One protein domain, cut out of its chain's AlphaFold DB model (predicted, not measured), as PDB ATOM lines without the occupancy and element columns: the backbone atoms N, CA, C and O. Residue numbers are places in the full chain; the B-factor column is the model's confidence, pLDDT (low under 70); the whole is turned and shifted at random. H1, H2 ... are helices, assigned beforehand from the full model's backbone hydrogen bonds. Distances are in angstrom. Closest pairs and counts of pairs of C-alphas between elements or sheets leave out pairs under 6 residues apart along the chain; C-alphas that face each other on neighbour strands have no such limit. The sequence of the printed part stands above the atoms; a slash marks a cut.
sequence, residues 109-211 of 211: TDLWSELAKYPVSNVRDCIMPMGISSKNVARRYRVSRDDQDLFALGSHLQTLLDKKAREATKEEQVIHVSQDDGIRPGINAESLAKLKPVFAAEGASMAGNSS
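AT A GLANCE: This is residues 109 to 211 of the 211 residues of the protein "Thiolase_N domain-containing protein" of Monosporascus sp. GIB2 (UniProt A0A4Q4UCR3). With little regular structure, the printed part spreads out flat, with one long helix, H3, along one edge; short H4 packs on residues 149 to 153 of H3, H2 and H1 lead away beyond one end of it, and a long loop leaves the other, its residues 170 to 175 sticking out. Residues 194 to 211 fold back toward the middle. The printed part has 103 residues with four named helices, H1 to H4 in order, and no named strand: all helix, though helices hold only 39 residues. It is only just loose, close to extended: radius of gyration of the C-alphas 19.0 A, spans 56 by 38 by 21 A.

HOW THE PARTS SIT: H3, residues 145 to 162, touches H4, residues 189 to 193, with residues 149 to 153 alone; the closest C-alphas, of Asp 149 and Leu 192, are 6.4 A apart. H2, residues 130 to 140, and H1, residues 121 to 125, touch no helix. In these four helices every O i to N i+4 pair is within hydrogen-bond range.

IN THESE COORDINATES: H3 runs 26.4 A from C-alpha 145 at (40.905, -12.763, -9.053) to C-alpha 162 at (67.076, -12.471, -5.522). H2 measures 15.1 A, H1 6.2 A and H4 6.1 A.

THE WHOLE: The printed part has no cut. The H3 to H4 link is long, 26 residues. Residues 162 to 175 have pLDDT under 70.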
ATOM      1  N   THR A 109      44.982 -39.418 -24.376       72.88
ATOM      2  CA  THR A 109      44.278 -39.355 -25.669       72.88
ATOM      3  C   THR A 109      43.329 -40.530 -25.874       72.88
ATOM      4  O   THR A 109      42.398 -40.426 -26.666       72.88
ATOM      5  N   ASP A 110      43.561 -41.629 -25.158       77.38
ATOM      6  CA  ASP A 110      42.716 -42.818 -25.148       77.38
ATOM      7  C   ASP A 110      42.281 -43.106 -23.709       77.38
ATOM      8  O   ASP A 110      43.049 -43.593 -22.878       77.38
ATOM      9  N   LEU A 111      41.060 -42.691 -23.385       81.06
ATOM     10  CA  LEU A 111      40.451 -42.903 -22.081       81.06
ATOM     11  C   LEU A 111      39.439 -44.032 -22.188       81.06
ATOM     12  O   LEU A 111      38.622 -44.060 -23.109       81.06
ATOM     13  N   TRP A 112      39.424 -44.906 -21.182       85.31
ATOM     14  CA  TRP A 112      38.363 -45.896 -21.044       85.31
ATOM     15  C   TRP A 112      37.001 -45.189 -21.042       85.31
ATOM     16  O   TRP A 112      36.748 -44.310 -20.214       85.31
ATOM     17  N   SER A 113      36.134 -45.534 -21.995       84.62
ATOM     18  CA  SER A 113      34.935 -44.744 -22.307       84.62
ATOM     19  C   SER A 113      33.948 -44.637 -21.135       84.62
ATOM     20  O   SER A 113      33.195 -43.668 -20.998       84.62
ATOM     21  N   GLU A 114      33.990 -45.621 -20.246       88.62
ATOM     22  CA  GLU A 114      33.174 -45.750 -19.058       88.62
ATOM     23  C   GLU A 114      33.689 -44.876 -17.918       88.62
ATOM     24  O   GLU A 114      32.906 -44.517 -17.043       88.62
ATOM     25  N   LEU A 115      34.958 -44.460 -17.944       87.75
ATOM     26  CA  LEU A 115      35.556 -43.632 -16.899       87.75
ATOM     27  C   LEU A 115      34.818 -42.298 -16.747       87.75
ATOM     28  O   LEU A 115      34.504 -41.887 -15.633       87.75
ATOM     29  N   ALA A 116      34.444 -41.665 -17.862       84.31
ATOM     30  CA  ALA A 116      33.682 -40.415 -17.857       84.31
ATOM     31  C   ALA A 116      32.233 -40.585 -17.358       84.31
ATOM     32  O   ALA A 116      31.613 -39.625 -16.902       84.31
ATOM     33  N   LYS A 117      31.684 -41.802 -17.435       88.69
ATOM     34  CA  LYS A 117      30.304 -42.141 -17.040       88.69
ATOM     35  C   LYS A 117      30.240 -42.919 -15.725       88.69
ATOM     36  O   LYS A 117      29.151 -43.289 -15.289       88.69
ATOM     37  N   TYR A 118      31.387 -43.178 -15.104       93.50
ATOM     38  CA  TYR A 118      31.494 -44.067 -13.958       93.50
ATOM     39  C   TYR A 118      30.623 -43.553 -12.807       93.50
ATOM     40  O   TYR A 118      30.634 -42.349 -12.570       93.50
ATOM     41  N   PRO A 119      29.867 -44.388 -12.070       94.00
ATOM     42  CA  PRO A 119      28.881 -43.907 -11.092       94.00
ATOM     43  C   PRO A 119      29.502 -43.130  -9.919       94.00
ATOM     44  O   PRO A 119      28.887 -42.200  -9.394       94.00
ATOM     45  N   VAL A 120      30.745 -43.444  -9.547       94.88
ATOM     46  CA  VAL A 120      31.474 -42.780  -8.455       94.88
ATOM     47  C   VAL A 120      32.095 -41.464  -8.938       94.88
ATOM     48  O   VAL A 120      32.917 -41.464  -9.852       94.88
ATOM     49  N   SER A 121      31.747 -40.342  -8.299       91.12
ATOM     50  CA  SER A 121      32.245 -39.004  -8.670       91.12
ATOM     51  C   SER A 121      33.762 -38.891  -8.618       91.12
ATOM     52  O   SER A 121      34.359 -38.420  -9.575       91.12
ATOM     53  N   ASN A 122      34.382 -39.410  -7.557       92.00
ATOM     54  CA  ASN A 122      35.831 -39.315  -7.366       92.00
ATOM     55  C   ASN A 122      36.611 -39.994  -8.499       92.00
ATOM     56  O   ASN A 122      37.708 -39.564  -8.825       92.00
ATOM     57  N   VAL A 123      36.037 -41.030  -9.119       90.69
ATOM     58  CA  VAL A 123      36.645 -41.717 -10.266       90.69
ATOM     59  C   VAL A 123      36.579 -40.843 -11.518       90.69
ATOM     60  O   VAL A 123      37.564 -40.729 -12.242       90.69
ATOM     61  N   ARG A 124      35.442 -40.176 -11.751       89.88
ATOM     62  CA  ARG A 124      35.290 -39.230 -12.868       89.88
ATOM     63  C   ARG A 124      36.191 -38.004 -12.701       89.88
ATOM     64  O   ARG A 124      36.707 -37.483 -13.683       89.88
ATOM     65  N   ASP A 125      36.400 -37.556 -11.466       90.62
ATOM     66  CA  ASP A 125      37.218 -36.379 -11.170       90.62
ATOM     67  C   ASP A 125      38.717 -36.606 -11.442       90.62
ATOM     68  O   ASP A 125      39.441 -35.636 -11.660       90.62
ATOM     69  N   CYS A 126      39.187 -37.859 -11.528       88.81
ATOM     70  CA  CYS A 126      40.581 -38.185 -11.858       88.81
ATOM     71  C   CYS A 126      41.022 -37.707 -13.253       88.81
ATOM     72  O   CYS A 126      42.215 -37.528 -13.478       88.81
ATOM     73  N   ILE A 127      40.085 -37.494 -14.181       87.38
ATOM     74  CA  ILE A 127      40.369 -36.967 -15.529       87.38
ATOM     75  C   ILE A 127      40.048 -35.475 -15.668       87.38
ATOM     76  O   ILE A 127      40.073 -34.928 -16.771       87.38
ATOM     77  N   MET A 128      39.723 -34.794 -14.565       87.94
ATOM     78  CA  MET A 128      39.482 -33.356 -14.571       87.94
ATOM     79  C   MET A 128      40.786 -32.605 -14.880       87.94
ATOM     80  O   MET A 128      41.777 -32.793 -14.172       87.94
ATOM     81  N   PRO A 129      40.800 -31.686 -15.865       86.62
ATOM     82  CA  PRO A 129      41.979 -30.871 -16.118       86.62
ATOM     83  C   PRO A 129      42.364 -30.051 -14.883       86.62
ATOM     84  O   PRO A 129      41.501 -29.442 -14.241       86.62
ATOM     85  N   MET A 130      43.663 -29.959 -14.593       89.31
ATOM     86  CA  MET A 130      44.178 -29.236 -13.421       89.31
ATOM     87  C   MET A 130      43.717 -27.770 -13.364       89.31
ATOM     88  O   MET A 130      43.441 -27.229 -12.297       89.31
ATOM     89  N   GLY A 131      43.554 -27.112 -14.514       88.69
ATOM     90  CA  GLY A 131      43.022 -25.749 -14.559       88.69
ATOM     91  C   GLY A 131      41.553 -25.633 -14.126       88.69
ATOM     92  O   GLY A 131      41.146 -24.631 -13.536       88.69
ATOM     93  N   ILE A 132      40.747 -26.675 -14.358       89.44
ATOM     94  CA  ILE A 132      39.356 -26.732 -13.891       89.44
ATOM     95  C   ILE A 132      39.308 -26.988 -12.385       89.44
ATOM     96  O   ILE A 132      38.508 -26.353 -11.695       89.44
ATOM     97  N   SER A 133      40.171 -27.862 -11.860       90.94
ATOM     98  CA  SER A 133      40.250 -28.080 -10.414       90.94
ATOM     99  C   SER A 133      40.730 -26.818  -9.686       90.94
ATOM    100  O   SER A 133      40.115 -26.443  -8.689       90.94
ATOM    101  N   SER A 134      41.706 -26.086 -10.238       91.88
ATOM    102  CA  SER A 134      42.132 -24.763  -9.745       91.88
ATOM    103  C   SER A 134      40.959 -23.777  -9.653       91.88
ATOM    104  O   SER A 134      40.681 -23.226  -8.584       91.88
ATOM    105  N   LYS A 135      40.162 -23.650 -10.725       90.56
ATOM    106  CA  LYS A 135      38.926 -22.845 -10.722       90.56
ATOM    107  C   LYS A 135      37.945 -23.291  -9.630       90.56
ATOM    108  O   LYS A 135      37.345 -22.452  -8.956       90.56
ATOM    109  N   ASN A 136      37.749 -24.598  -9.463       92.25
ATOM    110  CA  ASN A 136      36.820 -25.141  -8.470       92.25
ATOM    111  C   ASN A 136      37.280 -24.831  -7.039       92.25
ATOM    112  O   ASN A 136      36.447 -24.466  -6.209       92.25
ATOM    113  N   VAL A 137      38.585 -24.917  -6.763       94.12
ATOM    114  CA  VAL A 137      39.188 -24.524  -5.480       94.12
ATOM    115  C   VAL A 137      38.983 -23.031  -5.237       94.12
ATOM    116  O   VAL A 137      38.418 -22.666  -4.204       94.12
ATOM    117  N   ALA A 138      39.339 -22.178  -6.202       93.38
ATOM    118  CA  ALA A 138      39.167 -20.730  -6.083       93.38
ATOM    119  C   ALA A 138      37.705 -20.355  -5.795       93.38
ATOM    120  O   ALA A 138      37.424 -19.595  -4.870       93.38
ATOM    121  N   ARG A 139      36.747 -20.967  -6.503       92.75
ATOM    122  CA  ARG A 139      35.313 -20.760  -6.257       92.75
ATOM    123  C   ARG A 139      34.881 -21.255  -4.877       92.75
ATOM    124  O   ARG A 139      34.173 -20.539  -4.173       92.75
ATOM    125  N   ARG A 140      35.268 -22.479  -4.496       94.88
ATOM    126  CA  ARG A 140      34.850 -23.116  -3.234       94.88
ATOM    127  C   ARG A 140      35.297 -22.307  -2.023       94.88
ATOM    128  O   ARG A 140      34.520 -22.160  -1.083       94.88
ATOM    129  N   TYR A 141      36.511 -21.771  -2.074       96.56
ATOM    130  CA  TYR A 141      37.107 -21.000  -0.983       96.56
ATOM    131  C   TYR A 141      37.034 -19.483  -1.191       96.56
ATOM    132  O   TYR A 141      37.575 -18.739  -0.383       96.56
ATOM    133  N   ARG A 142      36.317 -19.024  -2.228       95.81
ATOM    134  CA  ARG A 142      36.100 -17.603  -2.549       95.81
ATOM    135  C   ARG A 142      37.404 -16.807  -2.700       95.81
ATOM    136  O   ARG A 142      37.471 -15.652  -2.296       95.81
ATOM    137  N   VAL A 143      38.420 -17.422  -3.302       95.38
ATOM    138  CA  VAL A 143      39.680 -16.751  -3.644       95.38
ATOM    139  C   VAL A 143      39.422 -15.844  -4.842       95.38
ATOM    140  O   VAL A 143      39.058 -16.326  -5.921       95.38
ATOM    141  N   SER A 144      39.566 -14.535  -4.649       93.88
ATOM    142  CA  SER A 144      39.255 -13.563  -5.693       93.88
ATOM    143  C   SER A 144      40.294 -13.589  -6.820       93.88
ATOM    144  O   SER A 144      41.369 -14.187  -6.704       93.88
ATOM    145  N   ARG A 145      39.955 -12.963  -7.951       92.56
ATOM    146  CA  ARG A 145      40.905 -12.763  -9.053       92.56
ATOM    147  C   ARG A 145      42.069 -11.872  -8.617       92.56
ATOM    148  O   ARG A 145      43.213 -12.185  -8.932       92.56
ATOM    149  N   ASP A 146      41.767 -10.811  -7.881       93.06
ATOM    150  CA  ASP A 146      42.767  -9.853  -7.422       93.06
ATOM    151  C   ASP A 146      43.758 -10.523  -6.465       93.06
ATOM    152  O   ASP A 146      44.961 -10.347  -6.628       93.06
ATOM    153  N   ASP A 147      43.290 -11.386  -5.555       94.38
ATOM    154  CA  ASP A 147      44.173 -12.147  -4.658       94.38
ATOM    155  C   ASP A 147      45.118 -13.082  -5.429       94.38
ATOM    156  O   ASP A 147      46.302 -13.187  -5.101       94.38
ATOM    157  N   GLN A 148      44.618 -13.748  -6.478       94.88
ATOM    158  CA  GLN A 148      45.429 -14.627  -7.332       94.88
ATOM    159  C   GLN A 148      46.505 -13.845  -8.092       94.88
ATOM    160  O   GLN A 148      47.663 -14.267  -8.138       94.88
ATOM    161  N   ASP A 149      46.144 -12.697  -8.666       94.38
ATOM    162  CA  ASP A 149      47.080 -11.851  -9.407       94.38
ATOM    163  C   ASP A 149      48.105 -11.188  -8.477       94.38
ATOM    164  O   ASP A 149      49.287 -11.123  -8.818       94.38
ATOM    165  N   LEU A 150      47.692 -10.747  -7.284       93.38
ATOM    166  CA  LEU A 150      48.590 -10.195  -6.267       93.38
ATOM    167  C   LEU A 150      49.605 -11.234  -5.791       93.38
ATOM    168  O   LEU A 150      50.790 -10.917  -5.669       93.38
ATOM    169  N   PHE A 151      49.171 -12.479  -5.576       94.56
ATOM    170  CA  PHE A 151      50.074 -13.572  -5.224       94.56
ATOM    171  C   PHE A 151      51.100 -13.837  -6.335       94.56
ATOM    172  O   PHE A 151      52.302 -13.916  -6.068       94.56
ATOM    173  N   ALA A 152      50.647 -13.912  -7.589       92.94
ATOM    174  CA  ALA A 152      51.525 -14.130  -8.737       92.94
ATOM    175  C   ALA A 152      52.537 -12.989  -8.925       92.94
ATOM    176  O   ALA A 152      53.728 -13.234  -9.138       92.94
ATOM    177  N   LEU A 153      52.087 -11.737  -8.789       92.31
ATOM    178  CA  LEU A 153      52.953 -10.561  -8.831       92.31
ATOM    179  C   LEU A 153      54.002 -10.607  -7.715       92.31
ATOM    180  O   LEU A 153      55.188 -10.432  -7.988       92.31
ATOM    181  N   GLY A 154      53.580 -10.890  -6.479       90.19
ATOM    182  CA  GLY A 154      54.473 -11.014  -5.329       90.19
ATOM    183  C   GLY A 154      55.559 -12.067  -5.547       90.19
ATOM    184  O   GLY A 154      56.733 -11.786  -5.312       90.19
ATOM    185  N   SER A 155      55.191 -13.239  -6.075       89.88
ATOM    186  CA  SER A 155      56.144 -14.306  -6.398       89.88
ATOM    187  C   SER A 155      57.193 -13.849  -7.420       89.88
ATOM    188  O   SER A 155      58.392 -13.980  -7.168       89.88
ATOM    189  N   HIS A 156      56.775 -13.226  -8.528       86.44
ATOM    190  CA  HIS A 156      57.714 -12.720  -9.531       86.44
ATOM    191  C   HIS A 156      58.632 -11.615  -8.992       86.44
ATOM    192  O   HIS A 156      59.826 -11.616  -9.301       86.44
ATOM    193  N   LEU A 157      58.100 -10.685  -8.192       86.44
ATOM    194  CA  LEU A 157      58.883  -9.602  -7.593       86.44
ATOM    195  C   LEU A 157      59.930 -10.135  -6.611       86.44
ATOM    196  O   LEU A 157      61.075  -9.693  -6.654       86.44
ATOM    197  N   GLN A 158      59.580 -11.119  -5.780       84.56
ATOM    198  CA  GLN A 158      60.539 -11.753  -4.872       84.56
ATOM    199  C   GLN A 158      61.705 -12.388  -5.636       84.56
ATOM    200  O   GLN A 158      62.861 -12.175  -5.278       84.56
ATOM    201  N   THR A 159      61.433 -13.104  -6.731       79.81
ATOM    202  CA  THR A 159      62.504 -13.727  -7.525       79.81
ATOM    203  C   THR A 159      63.353 -12.703  -8.286       79.81
ATOM    204  O   THR A 159      64.531 -12.945  -8.537       79.81
ATOM    205  N   LEU A 160      62.788 -11.547  -8.654       80.94
ATOM    206  CA  LEU A 160      63.555 -10.452  -9.258       80.94
ATOM    207  C   LEU A 160      64.548  -9.827  -8.271       80.94
ATOM    208  O   LEU A 160      65.649  -9.470  -8.680       80.94
ATOM    209  N   LEU A 161      64.184  -9.728  -6.990       74.31
ATOM    210  CA  LEU A 161      65.067  -9.198  -5.945       74.31
ATOM    211  C   LEU A 161      66.241 -10.137  -5.626       74.31
ATOM    212  O   LEU A 161      67.303  -9.667  -5.227       74.31
ATOM    213  N   ASP A 162      66.070 -11.445  -5.833       69.50
ATOM    214  CA  ASP A 162      67.076 -12.471  -5.522       69.50
ATOM    215  C   ASP A 162      68.136 -12.654  -6.637       69.50
ATOM    216  O   ASP A 162      69.196 -13.253  -6.440       69.50
ATOM    217  N   LYS A 163      67.911 -12.111  -7.845       61.78
ATOM    218  CA  LYS A 163      68.804 -12.325  -8.999       61.78
ATOM    219  C   LYS A 163      69.910 -11.265  -9.145       61.78
ATOM    220  O   LYS A 163      69.647 -10.113  -9.474       61.78
ATOM    221  N   LYS A 164      71.183 -11.697  -9.083       47.91
ATOM    222  CA  LYS A 164      72.332 -11.023  -9.738       47.91
ATOM    223  C   LYS A 164      72.453 -11.524 -11.183       47.91
ATOM    224  O   LYS A 164      72.743 -12.695 -11.408       47.91
ATOM    225  N   ALA A 165      72.226 -10.657 -12.166       41.56
ATOM    226  CA  ALA A 165      72.176 -11.043 -13.576       41.56
ATOM    227  C   ALA A 165      73.571 -11.268 -14.208       41.56
ATOM    228  O   ALA A 165      74.427 -10.388 -14.163       41.56
ATOM    229  N   ARG A 166      73.765 -12.411 -14.882       43.75
ATOM    230  CA  ARG A 166      74.622 -12.545 -16.082       43.75
ATOM    231  C   ARG A 166      73.839 -13.273 -17.172       43.75
ATOM    232  O   ARG A 166      73.208 -14.294 -16.892       43.75
ATOM    233  N   GLU A 167      73.858 -12.711 -18.373       39.50
ATOM    234  CA  GLU A 167      73.187 -13.216 -19.575       39.50
ATOM    235  C   GLU A 167      73.943 -14.408 -20.181       39.50
ATOM    236  O   GLU A 167      75.165 -14.512 -20.053       39.50
ATOM    237  N   ALA A 168      73.210 -15.312 -20.836       47.19
ATOM    238  CA  ALA A 168      73.781 -16.419 -21.593       47.19
ATOM    239  C   ALA A 168      74.257 -15.924 -22.970       47.19
ATOM    240  O   ALA A 168      73.467 -15.399 -23.756       47.19
ATOM    241  N   THR A 169      75.540 -16.105 -23.272       34.50
ATOM    242  CA  THR A 169      76.126 -15.838 -24.591       34.50
ATOM    243  C   THR A 169      75.926 -17.047 -25.501       34.50
ATOM    244  O   THR A 169      76.301 -18.163 -25.144       34.50
ATOM    245  N   LYS A 170      75.324 -16.832 -26.676       35.59
ATOM    246  CA  LYS A 170      75.191 -17.855 -27.720       35.59
ATOM    247  C   LYS A 170      76.459 -17.893 -28.574       35.59
ATOM    248  O   LYS A 170      76.652 -17.008 -29.398       35.59
ATOM    249  N   GLU A 171      77.247 -18.949 -28.422       34.06
ATOM    250  CA  GLU A 171      78.130 -19.471 -29.470       34.06
ATOM    251  C   GLU A 171      77.787 -20.951 -29.690       34.06
ATOM    252  O   GLU A 171      77.282 -21.634 -28.795       34.06
ATOM    253  N   GLU A 172      77.938 -21.416 -30.925       45.16
ATOM    254  CA  GLU A 172      77.431 -22.707 -31.385       45.16
ATOM    255  C   GLU A 172      78.147 -23.890 -30.693       45.16
ATOM    256  O   GLU A 172      79.361 -23.883 -30.516       45.16
ATOM    257  N   GLN A 173      77.353 -24.911 -30.343       49.03
ATOM    258  CA  GLN A 173      77.654 -26.213 -29.707       49.03
ATOM    259  C   GLN A 173      77.504 -26.379 -28.180       49.03
ATOM    260  O   GLN A 173      77.287 -27.516 -27.763       49.03
ATOM    261  N   VAL A 174      77.463 -25.336 -27.339       55.00
ATOM    262  CA  VAL A 174      77.113 -25.501 -25.904       55.00
ATOM    263  C   VAL A 174      76.283 -24.318 -25.400       55.00
ATOM    264  O   VAL A 174      76.812 -23.255 -25.086       55.00
ATOM    265  N   ILE A 175      74.963 -24.496 -25.279       62.00
ATOM    266  CA  ILE A 175      74.097 -23.493 -24.641       62.00
ATOM    267  C   ILE A 175      74.301 -23.581 -23.126       62.00
ATOM    268  O   ILE A 175      73.821 -24.506 -22.473       62.00
ATOM    269  N   HIS A 176      75.001 -22.601 -22.555       76.25
ATOM    270  CA  HIS A 176      75.155 -22.488 -21.109       76.25
ATOM    271  C   HIS A 176      73.954 -21.754 -20.494       76.25
ATOM    272  O   HIS A 176      73.905 -20.522 -20.452       76.25
ATOM    273  N   VAL A 177      72.985 -22.518 -19.987       81.69
ATOM    274  CA  VAL A 177      71.822 -21.972 -19.274       81.69
ATOM    275  C   VAL A 177      72.155 -21.855 -17.790       81.69
ATOM    276  O   VAL A 177      72.379 -22.856 -17.116       81.69
ATOM    277  N   SER A 178      72.171 -20.628 -17.272       83.62
ATOM    278  CA  SER A 178      72.500 -20.333 -15.868       83.62
ATOM    279  C   SER A 178      71.337 -19.756 -15.061       83.62
ATOM    280  O   SER A 178      71.458 -19.603 -13.847       83.62
ATOM    281  N   GLN A 179      70.214 -19.418 -15.705       83.44
ATOM    282  CA  GLN A 179      69.092 -18.742 -15.058       83.44
ATOM    283  C   GLN A 179      67.731 -19.216 -15.552       83.44
ATOM    284  O   GLN A 179      67.553 -19.524 -16.728       83.44
ATOM    285  N   ASP A 180      66.758 -19.176 -14.641       88.44
ATOM    286  CA  ASP A 180      65.353 -19.439 -14.951       88.44
ATOM    287  C   ASP A 180      64.804 -18.384 -15.926       88.44
ATOM    288  O   ASP A 180      65.001 -17.184 -15.694       88.44
ATOM    289  N   ASP A 181      64.068 -18.799 -16.963       88.00
ATOM    290  CA  ASP A 181      63.474 -17.893 -17.970       88.00
ATOM    291  C   ASP A 181      61.954 -17.682 -17.814       88.00
ATOM    292  O   ASP A 181      61.314 -16.971 -18.600       88.00
ATOM    293  N   GLY A 182      61.382 -18.257 -16.751       86.25
ATOM    294  CA  GLY A 182      60.000 -18.047 -16.315       86.25
ATOM    295  C   GLY A 182      59.711 -16.620 -15.834       86.25
ATOM    296  O   GLY A 182      58.573 -16.155 -15.905       86.25
ATOM    297  N   ILE A 183      60.741 -15.905 -15.374       85.50
ATOM    298  CA  ILE A 183      60.608 -14.586 -14.747       85.50
ATOM    299  C   ILE A 183      60.290 -13.514 -15.786       85.50
ATOM    300  O   ILE A 183      60.846 -13.500 -16.883       85.50
ATOM    301  N   ARG A 184      59.400 -12.587 -15.421       85.62
ATOM    302  CA  ARG A 184      58.940 -11.491 -16.277       85.62
ATOM    303  C   ARG A 184      59.330 -10.144 -15.646       85.62
ATOM    304  O   ARG A 184      58.573  -9.650 -14.818       85.62
ATOM    305  N   PRO A 185      60.470  -9.528 -16.022       79.56
ATOM    306  CA  PRO A 185      60.972  -8.303 -15.383       79.56
ATOM    307  C   PRO A 185      60.020  -7.099 -15.422       79.56
ATOM    308  O   PRO A 185      60.078  -6.249 -14.545       79.56
ATOM    309  N   GLY A 186      59.135  -7.027 -16.423       82.81
ATOM    310  CA  GLY A 186      58.150  -5.948 -16.576       82.81
ATOM    311  C   GLY A 186      56.756  -6.257 -16.026       82.81
ATOM    312  O   GLY A 186      55.808  -5.547 -16.364       82.81
ATOM    313  N   ILE A 187      56.590  -7.338 -15.256       88.06
ATOM    314  CA  ILE A 187      55.279  -7.718 -14.720       88.06
ATOM    315  C   ILE A 187      54.737  -6.646 -13.770       88.06
ATOM    316  O   ILE A 187      55.448  -6.111 -12.925       88.06
ATOM    317  N   ASN A 188      53.456  -6.332 -13.918       89.38
ATOM    318  CA  ASN A 188      52.740  -5.389 -13.065       89.38
ATOM    319  C   ASN A 188      51.251  -5.754 -12.976       89.38
ATOM    320  O   ASN A 188      50.749  -6.528 -13.799       89.38
ATOM    321  N   ALA A 189      50.543  -5.183 -11.999       89.31
ATOM    322  CA  ALA A 189      49.131  -5.478 -11.756       89.31
ATOM    323  C   ALA A 189      48.252  -5.227 -12.996       89.31
ATOM    324  O   ALA A 189      47.415  -6.057 -13.342       89.31
ATOM    325  N   GLU A 190      48.493  -4.138 -13.732       89.88
ATOM    326  CA  GLU A 190      47.729  -3.811 -14.942       89.88
ATOM    327  C   GLU A 190      47.926  -4.852 -16.050       89.88
ATOM    328  O   GLU A 190      46.988  -5.201 -16.766       89.88
ATOM    329  N   SER A 191      49.153  -5.352 -16.208       90.81
ATOM    330  CA  SER A 191      49.484  -6.374 -17.200       90.81
ATOM    331  C   SER A 191      48.823  -7.715 -16.880       90.81
ATOM    332  O   SER A 191      48.374  -8.392 -17.803       90.81
ATOM    333  N   LEU A 192      48.705  -8.065 -15.593       90.06
ATOM    334  CA  LEU A 192      48.010  -9.267 -15.138       90.06
ATOM    335  C   LEU A 192      46.501  -9.135 -15.336       90.06
ATOM    336  O   LEU A 192      45.899 -10.010 -15.956       90.06
ATOM    337  N   ALA A 193      45.905  -8.009 -14.935       89.31
ATOM    338  CA  ALA A 193      44.468  -7.756 -15.055       89.31
ATOM    339  C   ALA A 193      43.949  -7.882 -16.502       89.31
ATOM    340  O   ALA A 193      42.828  -8.336 -16.722       89.31
ATOM    341  N   LYS A 194      44.782  -7.549 -17.499       90.94
ATOM    342  CA  LYS A 194      44.457  -7.646 -18.936       90.94
ATOM    343  C   LYS A 194      44.441  -9.078 -19.485       90.94
ATOM    344  O   LYS A 194      44.005  -9.284 -20.620       90.94
ATOM    345  N   LEU A 195      44.940 -10.061 -18.736       89.88
ATOM    346  CA  LEU A 195      44.994 -11.448 -19.192       89.88
ATOM    347  C   LEU A 195      43.600 -12.073 -19.253       89.88
ATOM    348  O   LEU A 195      42.728 -11.799 -18.427       89.88
ATOM    349  N   LYS A 196      43.416 -12.933 -20.259       89.06
ATOM    350  CA  LYS A 196      42.182 -13.689 -20.471       89.06
ATOM    351  C   LYS A 196      42.232 -15.027 -19.726       89.06
ATOM    352  O   LYS A 196      43.314 -15.624 -19.650       89.06
ATOM    353  N   PRO A 197      41.081 -15.520 -19.234       87.31
ATOM    354  CA  PRO A 197      40.999 -16.838 -18.618       87.31
ATOM    355  C   PRO A 197      41.502 -17.940 -19.557       87.31
ATOM    356  O   PRO A 197      41.186 -17.929 -20.747       87.31
ATOM    357  N   VAL A 198      42.255 -18.905 -19.022       84.56
ATOM    358  CA  VAL A 198      42.861 -19.989 -19.827       84.56
ATOM    359  C   VAL A 198      41.980 -21.240 -19.880       84.56
ATOM    360  O   VAL A 198      41.948 -21.927 -20.894       84.56
ATOM    361  N   PHE A 199      41.238 -21.535 -18.808       78.38
ATOM    362  CA  PHE A 199      40.550 -22.828 -18.656       78.38
ATOM    363  C   PHE A 199      39.020 -22.758 -18.720       78.38
ATOM    364  O   PHE A 199      38.366 -23.774 -18.939       78.38
ATOM    365  N   ALA A 200      38.422 -21.586 -18.502       76.62
ATOM    366  CA  ALA A 200      36.976 -21.386 -18.575       76.62
ATOM    367  C   ALA A 200      36.666 -19.916 -18.865       76.62
ATOM    368  O   ALA A 200      37.321 -19.052 -18.294       76.62
ATOM    369  N   ALA A 201      35.641 -19.637 -19.676       73.62
ATOM    370  CA  ALA A 201      35.289 -18.277 -20.099       73.62
ATOM    371  C   ALA A 201      35.065 -17.288 -18.933       73.62
ATOM    372  O   ALA A 201      35.414 -16.120 -19.058       73.62
ATOM    373  N   GLU A 202      34.559 -17.761 -17.790       71.50
ATOM    374  CA  GLU A 202      34.328 -16.966 -16.568       71.50
ATOM    375  C   GLU A 202      35.284 -17.352 -15.416       71.50
ATOM    376  O   GLU A 202      34.936 -17.292 -14.237       71.50
ATOM    377  N   GLY A 203      36.487 -17.840 -15.734       74.88
ATOM    378  CA  GLY A 203      37.475 -18.282 -14.743       74.88
ATOM    379  C   GLY A 203      38.373 -17.161 -14.210       74.88
ATOM    380  O   GLY A 203      38.654 -16.194 -14.907       74.88
ATOM    381  N   ALA A 204      38.890 -17.326 -12.988       82.56
ATOM    382  CA  ALA A 204      39.915 -16.441 -12.416       82.56
ATOM    383  C   ALA A 204      41.360 -16.884 -12.740       82.56
ATOM    384  O   ALA A 204      42.300 -16.118 -12.541       82.56
ATOM    385  N   SER A 205      41.528 -18.093 -13.283       86.38
ATOM    386  CA  SER A 205      42.824 -18.667 -13.649       86.38
ATOM    387  C   SER A 205      43.287 -18.179 -15.028       86.38
ATOM    388  O   SER A 205      42.650 -18.439 -16.055       86.38
ATOM    389  N   MET A 206      44.422 -17.491 -15.031       88.75
ATOM    390  CA  MET A 206      45.081 -16.823 -16.150       88.75
ATOM    391  C   MET A 206      46.471 -17.417 -16.367       88.75
ATOM    392  O   MET A 206      47.097 -17.908 -15.432       88.75
ATOM    393  N   ALA A 207      47.039 -17.237 -17.559       87.12
ATOM    394  CA  ALA A 207      48.421 -17.644 -17.831       87.12
ATOM    395  C   ALA A 207      49.463 -16.911 -16.959       87.12
ATOM    396  O   ALA A 207      50.605 -17.344 -16.874       87.12
ATOM    397  N   GLY A 208      49.104 -15.765 -16.372       84.56
ATOM    398  CA  GLY A 208      49.986 -14.978 -15.504       84.56
ATOM    399  C   GLY A 208      49.890 -15.330 -14.021       84.56
ATOM    400  O   GLY A 208      50.771 -14.931 -13.274       84.56
ATOM    401  N   ASN A 209      48.854 -16.064 -13.608       88.56
ATOM    402  CA  ASN A 209      48.663 -16.535 -12.231       88.56
ATOM    403  C   ASN A 209      48.614 -18.075 -12.147       88.56
ATOM    404  O   ASN A 209      48.134 -18.644 -11.171       88.56
ATOM    405  N   SER A 210      49.120 -18.737 -13.190       86.94
ATOM    406  CA  SER A 210      49.276 -20.187 -13.299       86.94
ATOM    407  C   SER A 210      50.728 -20.509 -13.658       86.94
ATOM    408  O   SER A 210      51.383 -19.715 -14.339       86.94
ATOM    409  N   SER A 211      51.213 -21.663 -13.199       82.38
ATOM    410  CA  SER A 211      52.513 -22.245 -13.563       82.38
ATOM    411  C   SER A 211      52.438 -23.056 -14.848       82.38
ATOM    412  O   SER A 211      51.428 -23.786 -14.982       82.38
TER     413      SER A 211